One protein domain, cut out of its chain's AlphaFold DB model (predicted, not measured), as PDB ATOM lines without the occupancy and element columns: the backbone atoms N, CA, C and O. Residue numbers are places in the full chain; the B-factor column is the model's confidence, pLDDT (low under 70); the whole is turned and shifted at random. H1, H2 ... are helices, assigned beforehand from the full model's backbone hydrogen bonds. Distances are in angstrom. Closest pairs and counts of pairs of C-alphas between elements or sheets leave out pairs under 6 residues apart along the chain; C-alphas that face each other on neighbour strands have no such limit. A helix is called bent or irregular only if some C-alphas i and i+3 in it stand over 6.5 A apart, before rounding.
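What this domain is: This is residues 68 to 150 of the 150 residues of the protein "Acyl_transf_3 domain-containing protein" of Enterococcus sp. 9D6_DIV0238 (UniProt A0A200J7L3). Two long helices, H1 and H3, run side by side and opposite ways, with short H2 in the connection at one end; H3 kinks, and residues 133 to 150 stick out as a free arm. The printed part has 83 residues, three named helices in the order H1, H2, H3 and no named strand: all helix. It is only just extended, close to loose, with a radius of gyration of the C-alphas of 17.8 A and spans of 57 by 30 by 17 A.

Where its parts are: Find C-alpha 70 at (-52.499, -50.095, 9.712); from there H1 runs 36.1 A to residue 94. H2 is residues 105 to 110. H3, residues 116 to 149, covers 41.1 A and ends at (-62.516, -41.704, 41.241); it is irregular, with C-alphas 117 and 120 7.5 A apart, and has a kink of 73 degrees near residue 133.

How they stand to each other: H1 touches H3, which meets it with residues 118 to 129 alone; look at their closest C-alphas, Ile 77 and Leu 128, 6.6 A apart. Their shallow tilt of 33 degrees, opposite ways, is only just short of steep. H2 is close to H1 but not clearly touching, the closest C-alphas being Ser 88 and Phe 109 at 7.0 A. H2 and H3 are apart. In H1 and H2 every O i to N i+4 pair is within hydrogen-bond range, in H3 23 of 30.

The domain as a whole: The C-alphas of Gly 100 and Phe 150 are the farthest apart, 57.1 A. The printed part has no cut and no long link, and no printed residue is under 70 in pLDDT.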
ATOM      1  N   TYR A  68     -53.815 -43.247  12.470       91.00
ATOM      2  CA  TYR A  68     -52.969 -43.983  11.540       91.00
ATOM      3  C   TYR A  68     -53.749 -45.194  11.050       91.00
ATOM      4  O   TYR A  68     -54.223 -45.992  11.861       91.00
ATOM      5  N   SER A  69     -53.829 -45.374   9.736       93.88
ATOM      6  CA  SER A  69     -54.196 -46.676   9.183       93.88
ATOM      7  C   SER A  69     -53.108 -47.715   9.489       93.88
ATOM      8  O   SER A  69     -51.931 -47.377   9.665       93.88
ATOM      9  N   SER A  70     -53.463 -49.004   9.486       92.44
ATOM     10  CA  SER A  70     -52.499 -50.095   9.712       92.44
ATOM     11  C   SER A  70     -51.326 -50.050   8.723       92.44
ATOM     12  O   SER A  70     -50.187 -50.330   9.093       92.44
ATOM     13  N   LYS A  71     -51.587 -49.648   7.470       95.88
ATOM     14  CA  LYS A  71     -50.559 -49.497   6.430       95.88
ATOM     15  C   LYS A  71     -49.611 -48.336   6.738       95.88
ATOM     16  O   LYS A  71     -48.401 -48.512   6.637       95.88
ATOM     17  N   GLU A  72     -50.133 -47.175   7.131       96.06
ATOM     18  CA  GLU A  72     -49.301 -46.017   7.486       96.06
ATOM     19  C   GLU A  72     -48.432 -46.294   8.709       96.06
ATOM     20  O   GLU A  72     -47.240 -45.987   8.685       96.06
ATOM     21  N   LEU A  73     -49.005 -46.888   9.762       95.88
ATOM     22  CA  LEU A  73     -48.254 -47.221  10.970       95.88
ATOM     23  C   LEU A  73     -47.118 -48.197  10.654       95.88
ATOM     24  O   LEU A  73     -45.976 -47.950  11.038       95.88
ATOM     25  N   ARG A  74     -47.404 -49.258   9.887       96.88
ATOM     26  CA  ARG A  74     -46.392 -50.224   9.446       96.88
ATOM     27  C   ARG A  74     -45.286 -49.557   8.633       96.88
ATOM     28  O   ARG A  74     -44.115 -49.769   8.922       96.88
ATOM     29  N   ASN A  75     -45.638 -48.736   7.644       97.19
ATOM     30  CA  ASN A  75     -44.648 -48.039   6.821       97.19
ATOM     31  C   ASN A  75     -43.774 -47.105   7.666       97.19
ATOM     32  O   ASN A  75     -42.570 -47.008   7.438       97.19
ATOM     33  N   LYS A  76     -44.363 -46.453   8.672       95.75
ATOM     34  CA  LYS A  76     -43.633 -45.593   9.602       95.75
ATOM     35  C   LYS A  76     -42.674 -46.388  10.486       95.75
ATOM     36  O   LYS A  76     -41.533 -45.975  10.641       95.75
ATOM     37  N   ILE A  77     -43.112 -47.531  11.018       97.50
ATOM     38  CA  ILE A  77     -42.257 -48.454  11.778       97.50
ATOM     39  C   ILE A  77     -41.089 -48.925  10.911       97.50
ATOM     40  O   ILE A  77     -39.946 -48.809  11.334       97.50
ATOM     41  N   ILE A  78     -41.357 -49.380   9.682       97.88
ATOM     42  CA  ILE A  78     -40.312 -49.820   8.745       97.88
ATOM     43  C   ILE A  78     -39.326 -48.686   8.473       97.88
ATOM     44  O   ILE A  78     -38.125 -48.903   8.559       97.88
ATOM     45  N   SER A  79     -39.812 -47.471   8.204       97.25
ATOM     46  CA  SER A  79     -38.943 -46.311   7.995       97.25
ATOM     47  C   SER A  79     -38.033 -46.063   9.198       97.25
ATOM     48  O   SER A  79     -36.842 -45.854   9.007       97.25
ATOM     49  N   VAL A  80     -38.564 -46.122  10.423       97.00
ATOM     50  CA  VAL A  80     -37.777 -45.939  11.653       97.00
ATOM     51  C   VAL A  80     -36.753 -47.060  11.826       97.00
ATOM     52  O   VAL A  80     -35.603 -46.769  12.134       97.00
ATOM     53  N   VAL A  81     -37.132 -48.319  11.589       97.56
ATOM     54  CA  VAL A  81     -36.224 -49.477  11.672       97.56
ATOM     55  C   VAL A  81     -35.103 -49.378  10.640       97.56
ATOM     56  O   VAL A  81     -33.944 -49.579  10.985       97.56
ATOM     57  N   VAL A  82     -35.425 -49.022   9.394       97.56
ATOM     58  CA  VAL A  82     -34.434 -48.840   8.324       97.56
ATOM     59  C   VAL A  82     -33.477 -47.710   8.680       97.56
ATOM     60  O   VAL A  82     -32.269 -47.911   8.636       97.56
ATOM     61  N   THR A  83     -33.986 -46.548   9.099       96.81
ATOM     62  CA  THR A  83     -33.146 -45.434   9.563       96.81
ATOM     63  C   THR A  83     -32.249 -45.867  10.724       96.81
ATOM     64  O   THR A  83     -31.049 -45.612  10.695       96.81
ATOM     65  N   LEU A  84     -32.803 -46.564  11.716       96.75
ATOM     66  CA  LEU A  84     -32.058 -47.032  12.878       96.75
ATOM     67  C   LEU A  84     -30.936 -48.004  12.491       96.75
ATOM     68  O   LEU A  84     -29.813 -47.838  12.957       96.75
ATOM     69  N   LEU A  85     -31.210 -48.971  11.613       97.00
ATOM     70  CA  LEU A  85     -30.213 -49.918  11.109       97.00
ATOM     71  C   LEU A  85     -29.121 -49.222  10.296       97.00
ATOM     72  O   LEU A  85     -27.943 -49.479  10.527       97.00
ATOM     73  N   LEU A  86     -29.499 -48.321   9.384       97.19
ATOM     74  CA  LEU A  86     -28.552 -47.584   8.546       97.19
ATOM     75  C   LEU A  86     -27.573 -46.776   9.399       97.19
ATOM     76  O   LEU A  86     -26.364 -46.931   9.252       97.19
ATOM     77  N   PHE A  87     -28.078 -45.962  10.327       96.19
ATOM     78  CA  PHE A  87     -27.204 -45.168  11.190       96.19
ATOM     79  C   PHE A  87     -26.422 -46.031  12.179       96.19
ATOM     80  O   PHE A  87     -25.269 -45.722  12.455       96.19
ATOM     81  N   SER A  88     -26.993 -47.135  12.666       95.56
ATOM     82  CA  SER A  88     -26.247 -48.070  13.515       95.56
ATOM     83  C   SER A  88     -25.061 -48.684  12.775       95.56
ATOM     84  O   SER A  88     -23.981 -48.782  13.343       95.56
ATOM     85  N   LEU A  89     -25.224 -49.061  11.504       95.19
ATOM     86  CA  LEU A  89     -24.107 -49.558  10.699       95.19
ATOM     87  C   LEU A  89     -23.047 -48.471  10.506       95.19
ATOM     88  O   LEU A  89     -21.867 -48.743  10.691       95.19
ATOM     89  N   VAL A  90     -23.458 -47.233  10.211       94.88
ATOM     90  CA  VAL A  90     -22.524 -46.099  10.110       94.88
ATOM     91  C   VAL A  90     -21.716 -45.950  11.403       94.88
ATOM     92  O   VAL A  90     -20.491 -45.986  11.354       94.88
ATOM     93  N   TYR A  91     -22.358 -45.870  12.568       93.38
ATOM     94  CA  TYR A  91     -21.624 -45.784  13.835       93.38
ATOM     95  C   TYR A  91     -20.726 -47.002  14.066       93.38
ATOM     96  O   TYR A  91     -19.558 -46.837  14.383       93.38
ATOM     97  N   PHE A  92     -21.214 -48.217  13.817       92.62
ATOM     98  CA  PHE A  92     -20.425 -49.431  14.030       92.62
ATOM     99  C   PHE A  92     -19.120 -49.472  13.217       92.62
ATOM    100  O   PHE A  92     -18.101 -49.932  13.724       92.62
ATOM    101  N   TYR A  93     -19.122 -48.981  11.974       91.12
ATOM    102  CA  TYR A  93     -17.919 -48.980  11.132       91.12
ATOM    103  C   TYR A  93     -16.998 -47.774  11.367       91.12
ATOM    104  O   TYR A  93     -15.776 -47.891  11.213       91.12
ATOM    105  N   PHE A  94     -17.564 -46.612  11.700       91.50
ATOM    106  CA  PHE A  94     -16.815 -45.355  11.770       91.50
ATOM    107  C   PHE A  94     -16.416 -44.942  13.188       91.50
ATOM    108  O   PHE A  94     -15.453 -44.190  13.321       91.50
ATOM    109  N   ASP A  95     -17.091 -45.436  14.225       89.62
ATOM    110  CA  ASP A  95     -16.782 -45.101  15.614       89.62
ATOM    111  C   ASP A  95     -15.516 -45.846  16.092       89.62
ATOM    112  O   ASP A  95     -15.500 -47.082  16.129       89.62
ATOM    113  N   PRO A  96     -14.429 -45.131  16.440       85.81
ATOM    114  CA  PRO A  96     -13.202 -45.751  16.925       85.81
ATOM    115  C   PRO A  96     -13.392 -46.532  18.228       85.81
ATOM    116  O   PRO A  96     -12.711 -47.542  18.415       85.81
ATOM    117  N   GLU A  97     -14.314 -46.111  19.100       84.19
ATOM    118  CA  GLU A  97     -14.554 -46.760  20.396       84.19
ATOM    119  C   GLU A  97     -15.104 -48.182  20.218       84.19
ATOM    120  O   GLU A  97     -14.839 -49.071  21.029       84.19
ATOM    121  N   LEU A  98     -15.814 -48.430  19.114       85.88
ATOM    122  CA  LEU A  98     -16.378 -49.738  18.790       85.88
ATOM    123  C   LEU A  98     -15.384 -50.673  18.096       85.88
ATOM    124  O   LEU A  98     -15.615 -51.877  18.071       85.88
ATOM    125  N   LYS A  99     -14.260 -50.182  17.563       79.88
ATOM    126  CA  LYS A  99     -13.279 -51.044  16.869       79.88
ATOM    127  C   LYS A  99     -12.515 -51.980  17.809       79.88
ATOM    128  O   LYS A  99     -11.975 -52.978  17.347       79.88
ATOM    129  N   GLY A 100     -12.466 -51.657  19.101       77.69
ATOM    130  CA  GLY A 100     -11.811 -52.467  20.132       77.69
ATOM    131  C   GLY A 100     -12.741 -53.425  20.878       77.69
ATOM    132  O   GLY A 100     -12.323 -53.996  21.879       77.69
ATOM    133  N   THR A 101     -14.004 -53.562  20.459       84.31
ATOM    134  CA  THR A 101     -14.980 -54.411  21.155       84.31
ATOM    135  C   THR A 101     -15.020 -55.827  20.584       84.31
ATOM    136  O   THR A 101     -15.092 -56.018  19.374       84.31
ATOM    137  N   ASP A 102     -15.076 -56.827  21.464       86.06
ATOM    138  CA  ASP A 102     -15.308 -58.229  21.078       86.06
ATOM    139  C   ASP A 102     -16.796 -58.521  20.804       86.06
ATOM    140  O   ASP A 102     -17.183 -59.623  20.405       86.06
ATOM    141  N   GLN A 103     -17.675 -57.546  21.061       88.75
ATOM    142  CA  GLN A 103     -19.112 -57.712  20.897       88.75
ATOM    143  C   GLN A 103     -19.519 -57.639  19.425       88.75
ATOM    144  O   GLN A 103     -19.130 -56.739  18.684       88.75
ATOM    145  N   THR A 104     -20.390 -58.556  19.005       91.94
ATOM    146  CA  THR A 104     -20.933 -58.535  17.645       91.94
ATOM    147  C   THR A 104     -21.846 -57.326  17.439       91.94
ATOM    148  O   THR A 104     -22.538 -56.882  18.361       91.94
ATOM    149  N   PHE A 105     -21.920 -56.835  16.196       92.12
ATOM    150  CA  PHE A 105     -22.849 -55.766  15.810       92.12
ATOM    151  C   PHE A 105     -24.281 -56.044  16.283       92.12
ATOM    152  O   PHE A 105     -24.936 -55.159  16.821       92.12
ATOM    153  N   ILE A 106     -24.755 -57.285  16.130       93.94
ATOM    154  CA  ILE A 106     -26.109 -57.692  16.527       93.94
ATOM    155  C   ILE A 106     -26.318 -57.470  18.029       93.94
ATOM    156  O   ILE A 106     -27.338 -56.909  18.428       93.94
ATOM    157  N   LEU A 107     -25.350 -57.865  18.861       94.06
ATOM    158  CA  LEU A 107     -25.438 -57.696  20.308       94.06
ATOM    159  C   LEU A 107     -25.454 -56.209  20.691       94.06
ATOM    160  O   LEU A 107     -26.279 -55.789  21.503       94.06
ATOM    161  N   LEU A 108     -24.575 -55.404  20.092       93.00
ATOM    162  CA  LEU A 108     -24.525 -53.961  20.337       93.00
ATOM    163  C   LEU A 108     -25.820 -53.274  19.895       93.00
ATOM    164  O   LEU A 108     -26.361 -52.443  20.626       93.00
ATOM    165  N   PHE A 109     -26.338 -53.645  18.725       94.44
ATOM    166  CA  PHE A 109     -27.558 -53.093  18.150       94.44
ATOM    167  C   PHE A 109     -28.784 -53.399  19.008       94.44
ATOM    168  O   PHE A 109     -29.565 -52.495  19.300       94.44
ATOM    169  N   LEU A 110     -28.952 -54.650  19.443       93.00
ATOM    170  CA  LEU A 110     -30.100 -55.049  20.261       93.00
ATOM    171  C   LEU A 110     -30.066 -54.419  21.657       93.00
ATOM    172  O   LEU A 110     -31.117 -54.083  22.194       93.00
ATOM    173  N   ASN A 111     -28.873 -54.207  22.216       91.88
ATOM    174  CA  ASN A 111     -28.709 -53.536  23.507       91.88
ATOM    175  C   ASN A 111     -28.709 -52.000  23.406       91.88
ATOM    176  O   ASN A 111     -28.541 -51.330  24.422       91.88
ATOM    177  N   GLY A 112     -28.850 -51.424  22.205       90.44
ATOM    178  CA  GLY A 112     -28.808 -49.971  22.004       90.44
ATOM    179  C   GLY A 112     -27.446 -49.336  22.312       90.44
ATOM    180  O   GLY A 112     -27.376 -48.140  22.578       90.44
ATOM    181  N   ARG A 113     -26.363 -50.123  22.287       89.62
ATOM    182  CA  ARG A 113     -24.997 -49.706  22.657       89.62
ATOM    183  C   ARG A 113     -24.139 -49.267  21.471       89.62
ATOM    184  O   ARG A 113     -22.964 -48.982  21.650       89.62
ATOM    185  N   VAL A 114     -24.711 -49.221  20.268       91.38
ATOM    186  CA  VAL A 114     -24.001 -48.765  19.062       91.38
ATOM    187  C   VAL A 114     -23.714 -47.265  19.113       91.38
ATOM    188  O   VAL A 114     -22.669 -46.822  18.672       91.38
ATOM    189  N   SER A 115     -24.639 -46.459  19.630       90.31
ATOM    190  CA  SER A 115     -24.379 -45.042  19.868       90.31
ATOM    191  C   SER A 115     -25.414 -44.475  20.818       90.31
ATOM    192  O   SER A 115     -26.620 -44.664  20.621       90.31
ATOM    193  N   ASN A 116     -24.952 -43.688  21.789       86.19
ATOM    194  CA  ASN A 116     -25.838 -42.931  22.663       86.19
ATOM    195  C   ASN A 116     -26.726 -41.966  21.875       86.19
ATOM    196  O   ASN A 116     -27.824 -41.690  22.328       86.19
ATOM    197  N   ALA A 117     -26.325 -41.491  20.689       86.62
ATOM    198  CA  ALA A 117     -27.154 -40.600  19.874       86.62
ATOM    199  C   ALA A 117     -28.444 -41.273  19.359       86.62
ATOM    200  O   ALA A 117     -29.441 -40.598  19.100       86.62
ATOM    201  N   LEU A 118     -28.452 -42.605  19.237       91.75
ATOM    202  CA  LEU A 118     -29.577 -43.366  18.690       91.75
ATOM    203  C   LEU A 118     -30.633 -43.736  19.736       91.75
ATOM    204  O   LEU A 118     -31.697 -44.227  19.363       91.75
ATOM    205  N   TRP A 119     -30.396 -43.473  21.023       91.94
ATOM    206  CA  TRP A 119     -31.271 -43.907  22.121       91.94
ATOM    207  C   TRP A 119     -32.754 -43.556  21.888       91.94
ATOM    208  O   TRP A 119     -33.642 -44.394  22.063       91.94
ATOM    209  N   TYR A 120     -33.031 -42.339  21.410       90.69
ATOM    210  CA  TYR A 120     -34.396 -41.867  21.193       90.69
ATOM    211  C   TYR A 120     -35.102 -42.606  20.048       90.69
ATOM    212  O   TYR A 120     -36.314 -42.808  20.104       90.69
ATOM    213  N   MET A 121     -34.368 -43.059  19.028       93.25
ATOM    214  CA  MET A 121     -34.935 -43.850  17.931       93.25
ATOM    215  C   MET A 121     -35.505 -45.179  18.439       93.25
ATOM    216  O   MET A 121     -36.592 -45.570  18.011       93.25
ATOM    217  N   TYR A 122     -34.819 -45.837  19.380       95.00
ATOM    218  CA  TYR A 122     -35.313 -47.057  20.028       95.00
ATOM    219  C   TYR A 122     -36.583 -46.783  20.840       95.00
ATOM    220  O   TYR A 122     -37.576 -47.497  20.695       95.00
ATOM    221  N   VAL A 123     -36.591 -45.713  21.643       93.88
ATOM    222  CA  VAL A 123     -37.773 -45.306  22.426       93.88
ATOM    223  C   VAL A 123     -38.960 -45.004  21.511       93.88
ATOM    224  O   VAL A 123     -40.071 -45.486  21.732       93.88
ATOM    225  N   TYR A 124     -38.725 -44.246  20.442       94.38
ATOM    226  CA  TYR A 124     -39.756 -43.881  19.480       94.38
ATOM    227  C   TYR A 124     -40.297 -45.092  18.710       94.38
ATOM    228  O   TYR A 124     -41.507 -45.187  18.488       94.38
ATOM    229  N   LEU A 125     -39.433 -46.043  18.344       96.19
ATOM    230  CA  LEU A 125     -39.852 -47.325  17.780       96.19
ATOM    231  C   LEU A 125     -40.765 -48.077  18.757       96.19
ATOM    232  O   LEU A 125     -41.837 -48.530  18.355       96.19
ATOM    233  N   GLY A 126     -40.394 -48.127  20.040       94.75
ATOM    234  CA  GLY A 126     -41.240 -48.664  21.105       94.75
ATOM    235  C   GLY A 126     -42.615 -47.993  21.133       94.75
ATOM    236  O   GLY A 126     -43.637 -48.674  21.052       94.75
ATOM    237  N   PHE A 127     -42.671 -46.660  21.136       94.25
ATOM    238  CA  PHE A 127     -43.944 -45.930  21.104       94.25
ATOM    239  C   PHE A 127     -44.813 -46.281  19.896       94.25
ATOM    240  O   PHE A 127     -46.025 -46.413  20.048       94.25
ATOM    241  N   LEU A 128     -44.229 -46.457  18.708       95.50
ATOM    242  CA  LEU A 128     -44.985 -46.850  17.518       95.50
ATOM    243  C   LEU A 128     -45.539 -48.275  17.624       95.50
ATOM    244  O   LEU A 128     -46.683 -48.505  17.230       95.50
ATOM    245  N   LEU A 129     -44.760 -49.209  18.174       96.00
ATOM    246  CA  LEU A 129     -45.182 -50.597  18.380       96.00
ATOM    247  C   LEU A 129     -46.300 -50.706  19.424       96.00
ATOM    248  O   LEU A 129     -47.259 -51.450  19.225       96.00
ATOM    249  N   PHE A 130     -46.221 -49.920  20.502       95.06
ATOM    250  CA  PHE A 130     -47.243 -49.881  21.552       95.06
ATOM    251  C   PHE A 130     -48.446 -48.994  21.212       95.06
ATOM    252  O   PHE A 130     -49.491 -49.118  21.847       95.06
ATOM    253  N   LEU A 131     -48.360 -48.132  20.195       94.56
ATOM    254  CA  LEU A 131     -49.434 -47.219  19.800       94.56
ATOM    255  C   LEU A 131     -50.824 -47.878  19.651       94.56
ATOM    256  O   LEU A 131     -51.777 -47.339  20.220       94.56
ATOM    257  N   PRO A 132     -50.995 -49.017  18.939       92.81
ATOM    258  CA  PRO A 132     -52.303 -49.661  18.817       92.81
ATOM    259  C   PRO A 132     -52.828 -50.159  20.166       92.81
ATOM    260  O   PRO A 132     -54.023 -50.042  20.435       92.81
ATOM    261  N   PHE A 133     -51.946 -50.665  21.031       94.31
ATOM    262  CA  PHE A 133     -52.310 -51.090  22.378       94.31
ATOM    263  C   PHE A 133     -52.767 -49.899  23.229       94.31
ATOM    264  O   PHE A 133     -53.845 -49.940  23.828       94.31
ATOM    265  N   ILE A 134     -51.998 -48.806  23.212       93.00
ATOM    266  CA  ILE A 134     -52.299 -47.594  23.979       93.00
ATOM    267  C   ILE A 134     -53.649 -47.005  23.552       93.00
ATOM    268  O   ILE A 134     -54.495 -46.692  24.391       93.00
ATOM    269  N   LYS A 135     -53.885 -46.881  22.243       91.69
ATOM    270  CA  LYS A 135     -55.133 -46.304  21.727       91.69
ATOM    271  C   LYS A 135     -56.353 -47.184  21.983       91.69
ATOM    272  O   LYS A 135     -57.401 -46.660  22.350       91.69
ATOM    273  N   LYS A 136     -56.233 -48.497  21.769       92.06
ATOM    274  CA  LYS A 136     -57.374 -49.418  21.838       92.06
ATOM    275  C   LYS A 136     -57.760 -49.781  23.270       92.06
ATOM    276  O   LYS A 136     -58.945 -49.951  23.537       92.06
ATOM    277  N   TRP A 137     -56.786 -49.904  24.169       93.94
ATOM    278  CA  TRP A 137     -57.011 -50.458  25.507       93.94
ATOM    279  C   TRP A 137     -56.692 -49.462  26.615       93.94
ATOM    280  O   TRP A 137     -57.538 -49.209  27.470       93.94
ATOM    281  N   TRP A 138     -55.501 -48.861  26.581       93.38
ATOM    282  CA  TRP A 138     -55.015 -48.032  27.685       93.38
ATOM    283  C   TRP A 138     -55.829 -46.748  27.875       93.38
ATOM    284  O   TRP A 138     -56.283 -46.461  28.979       93.38
ATOM    285  N   ILE A 139     -56.055 -45.982  26.803       92.94
ATOM    286  CA  ILE A 139     -56.784 -44.706  26.889       92.94
ATOM    287  C   ILE A 139     -58.236 -44.904  27.360       92.94
ATOM    288  O   ILE A 139     -58.644 -44.197  28.282       92.94
ATOM    289  N   PRO A 140     -59.030 -45.835  26.790       94.38
ATOM    290  CA  PRO A 140     -60.382 -46.092  27.283       94.38
ATOM    291  C   PRO A 140     -60.415 -46.547  28.744       94.38
ATOM    292  O   PRO A 140     -61.281 -46.104  29.494       94.38
ATOM    293  N   LEU A 141     -59.468 -47.396  29.157       94.56
ATOM    294  CA  LEU A 141     -59.351 -47.845  30.544       94.56
ATOM    295  C   LEU A 141     -59.073 -46.669  31.488       94.56
ATOM    296  O   LEU A 141     -59.765 -46.512  32.489       94.56
ATOM    297  N   MET A 142     -58.105 -45.817  31.146       93.50
ATOM    298  CA  MET A 142     -57.757 -44.649  31.955       93.50
ATOM    299  C   MET A 142     -58.919 -43.669  32.110       93.50
ATOM    300  O   MET A 142     -59.117 -43.151  33.203       93.50
ATOM    301  N   LYS A 143     -59.709 -43.442  31.053       92.31
ATOM    302  CA  LYS A 143     -60.906 -42.591  31.141       92.31
ATOM    303  C   LYS A 143     -61.906 -43.126  32.162       92.31
ATOM    304  O   LYS A 143     -62.313 -42.377  33.039       92.31
ATOM    305  N   LYS A 144     -62.206 -44.429  32.110       93.88
ATOM    306  CA  LYS A 144     -63.110 -45.078  33.072       93.88
ATOM    307  C   LYS A 144     -62.611 -44.986  34.511       93.88
ATOM    308  O   LYS A 144     -63.413 -44.801  35.411       93.88
ATOM    309  N   ILE A 145     -61.305 -45.147  34.732       94.56
ATOM    310  CA  ILE A 145     -60.717 -45.025  36.073       94.56
ATOM    311  C   ILE A 145     -60.879 -43.591  36.578       94.56
ATOM    312  O   ILE A 145     -61.355 -43.396  37.687       94.56
ATOM    313  N   ILE A 146     -60.530 -42.588  35.770       94.31
ATOM    314  CA  ILE A 146     -60.643 -41.183  36.182       94.31
ATOM    315  C   ILE A 146     -62.100 -40.832  36.512       94.31
ATOM    316  O   ILE A 146     -62.337 -40.299  37.584       94.31
ATOM    317  N   GLU A 147     -63.052 -41.215  35.656       94.88
ATOM    318  CA  GLU A 147     -64.499 -41.015  35.872       94.88
ATOM    319  C   GLU A 147     -65.051 -41.759  37.104       94.88
ATOM    320  O   GLU A 147     -66.113 -41.413  37.609       94.88
ATOM    321  N   ALA A 148     -64.376 -42.812  37.574       93.69
ATOM    322  CA  ALA A 148     -64.801 -43.574  38.748       93.69
ATOM    323  C   ALA A 148     -64.280 -42.993  40.073       93.69
ATOM    324  O   ALA A 148     -64.861 -43.271  41.121       93.69
ATOM    325  N   PHE A 149     -63.178 -42.238  40.044       89.12
ATOM    326  CA  PHE A 149     -62.516 -41.704  41.241       89.12
ATOM    327  C   PHE A 149     -62.657 -40.183  41.408       89.12
ATOM    328  O   PHE A 149     -62.405 -39.688  42.508       89.12
ATOM    329  N   PHE A 150     -63.048 -39.457  40.357       84.31
ATOM    330  CA  PHE A 150     -63.258 -38.006  40.343       84.31
ATOM    331  C   PHE A 150     -64.592 -37.666  39.683       84.31
ATOM    332  O   PHE A 150     -65.248 -36.723  40.176       84.31
TER     333      PHE A 150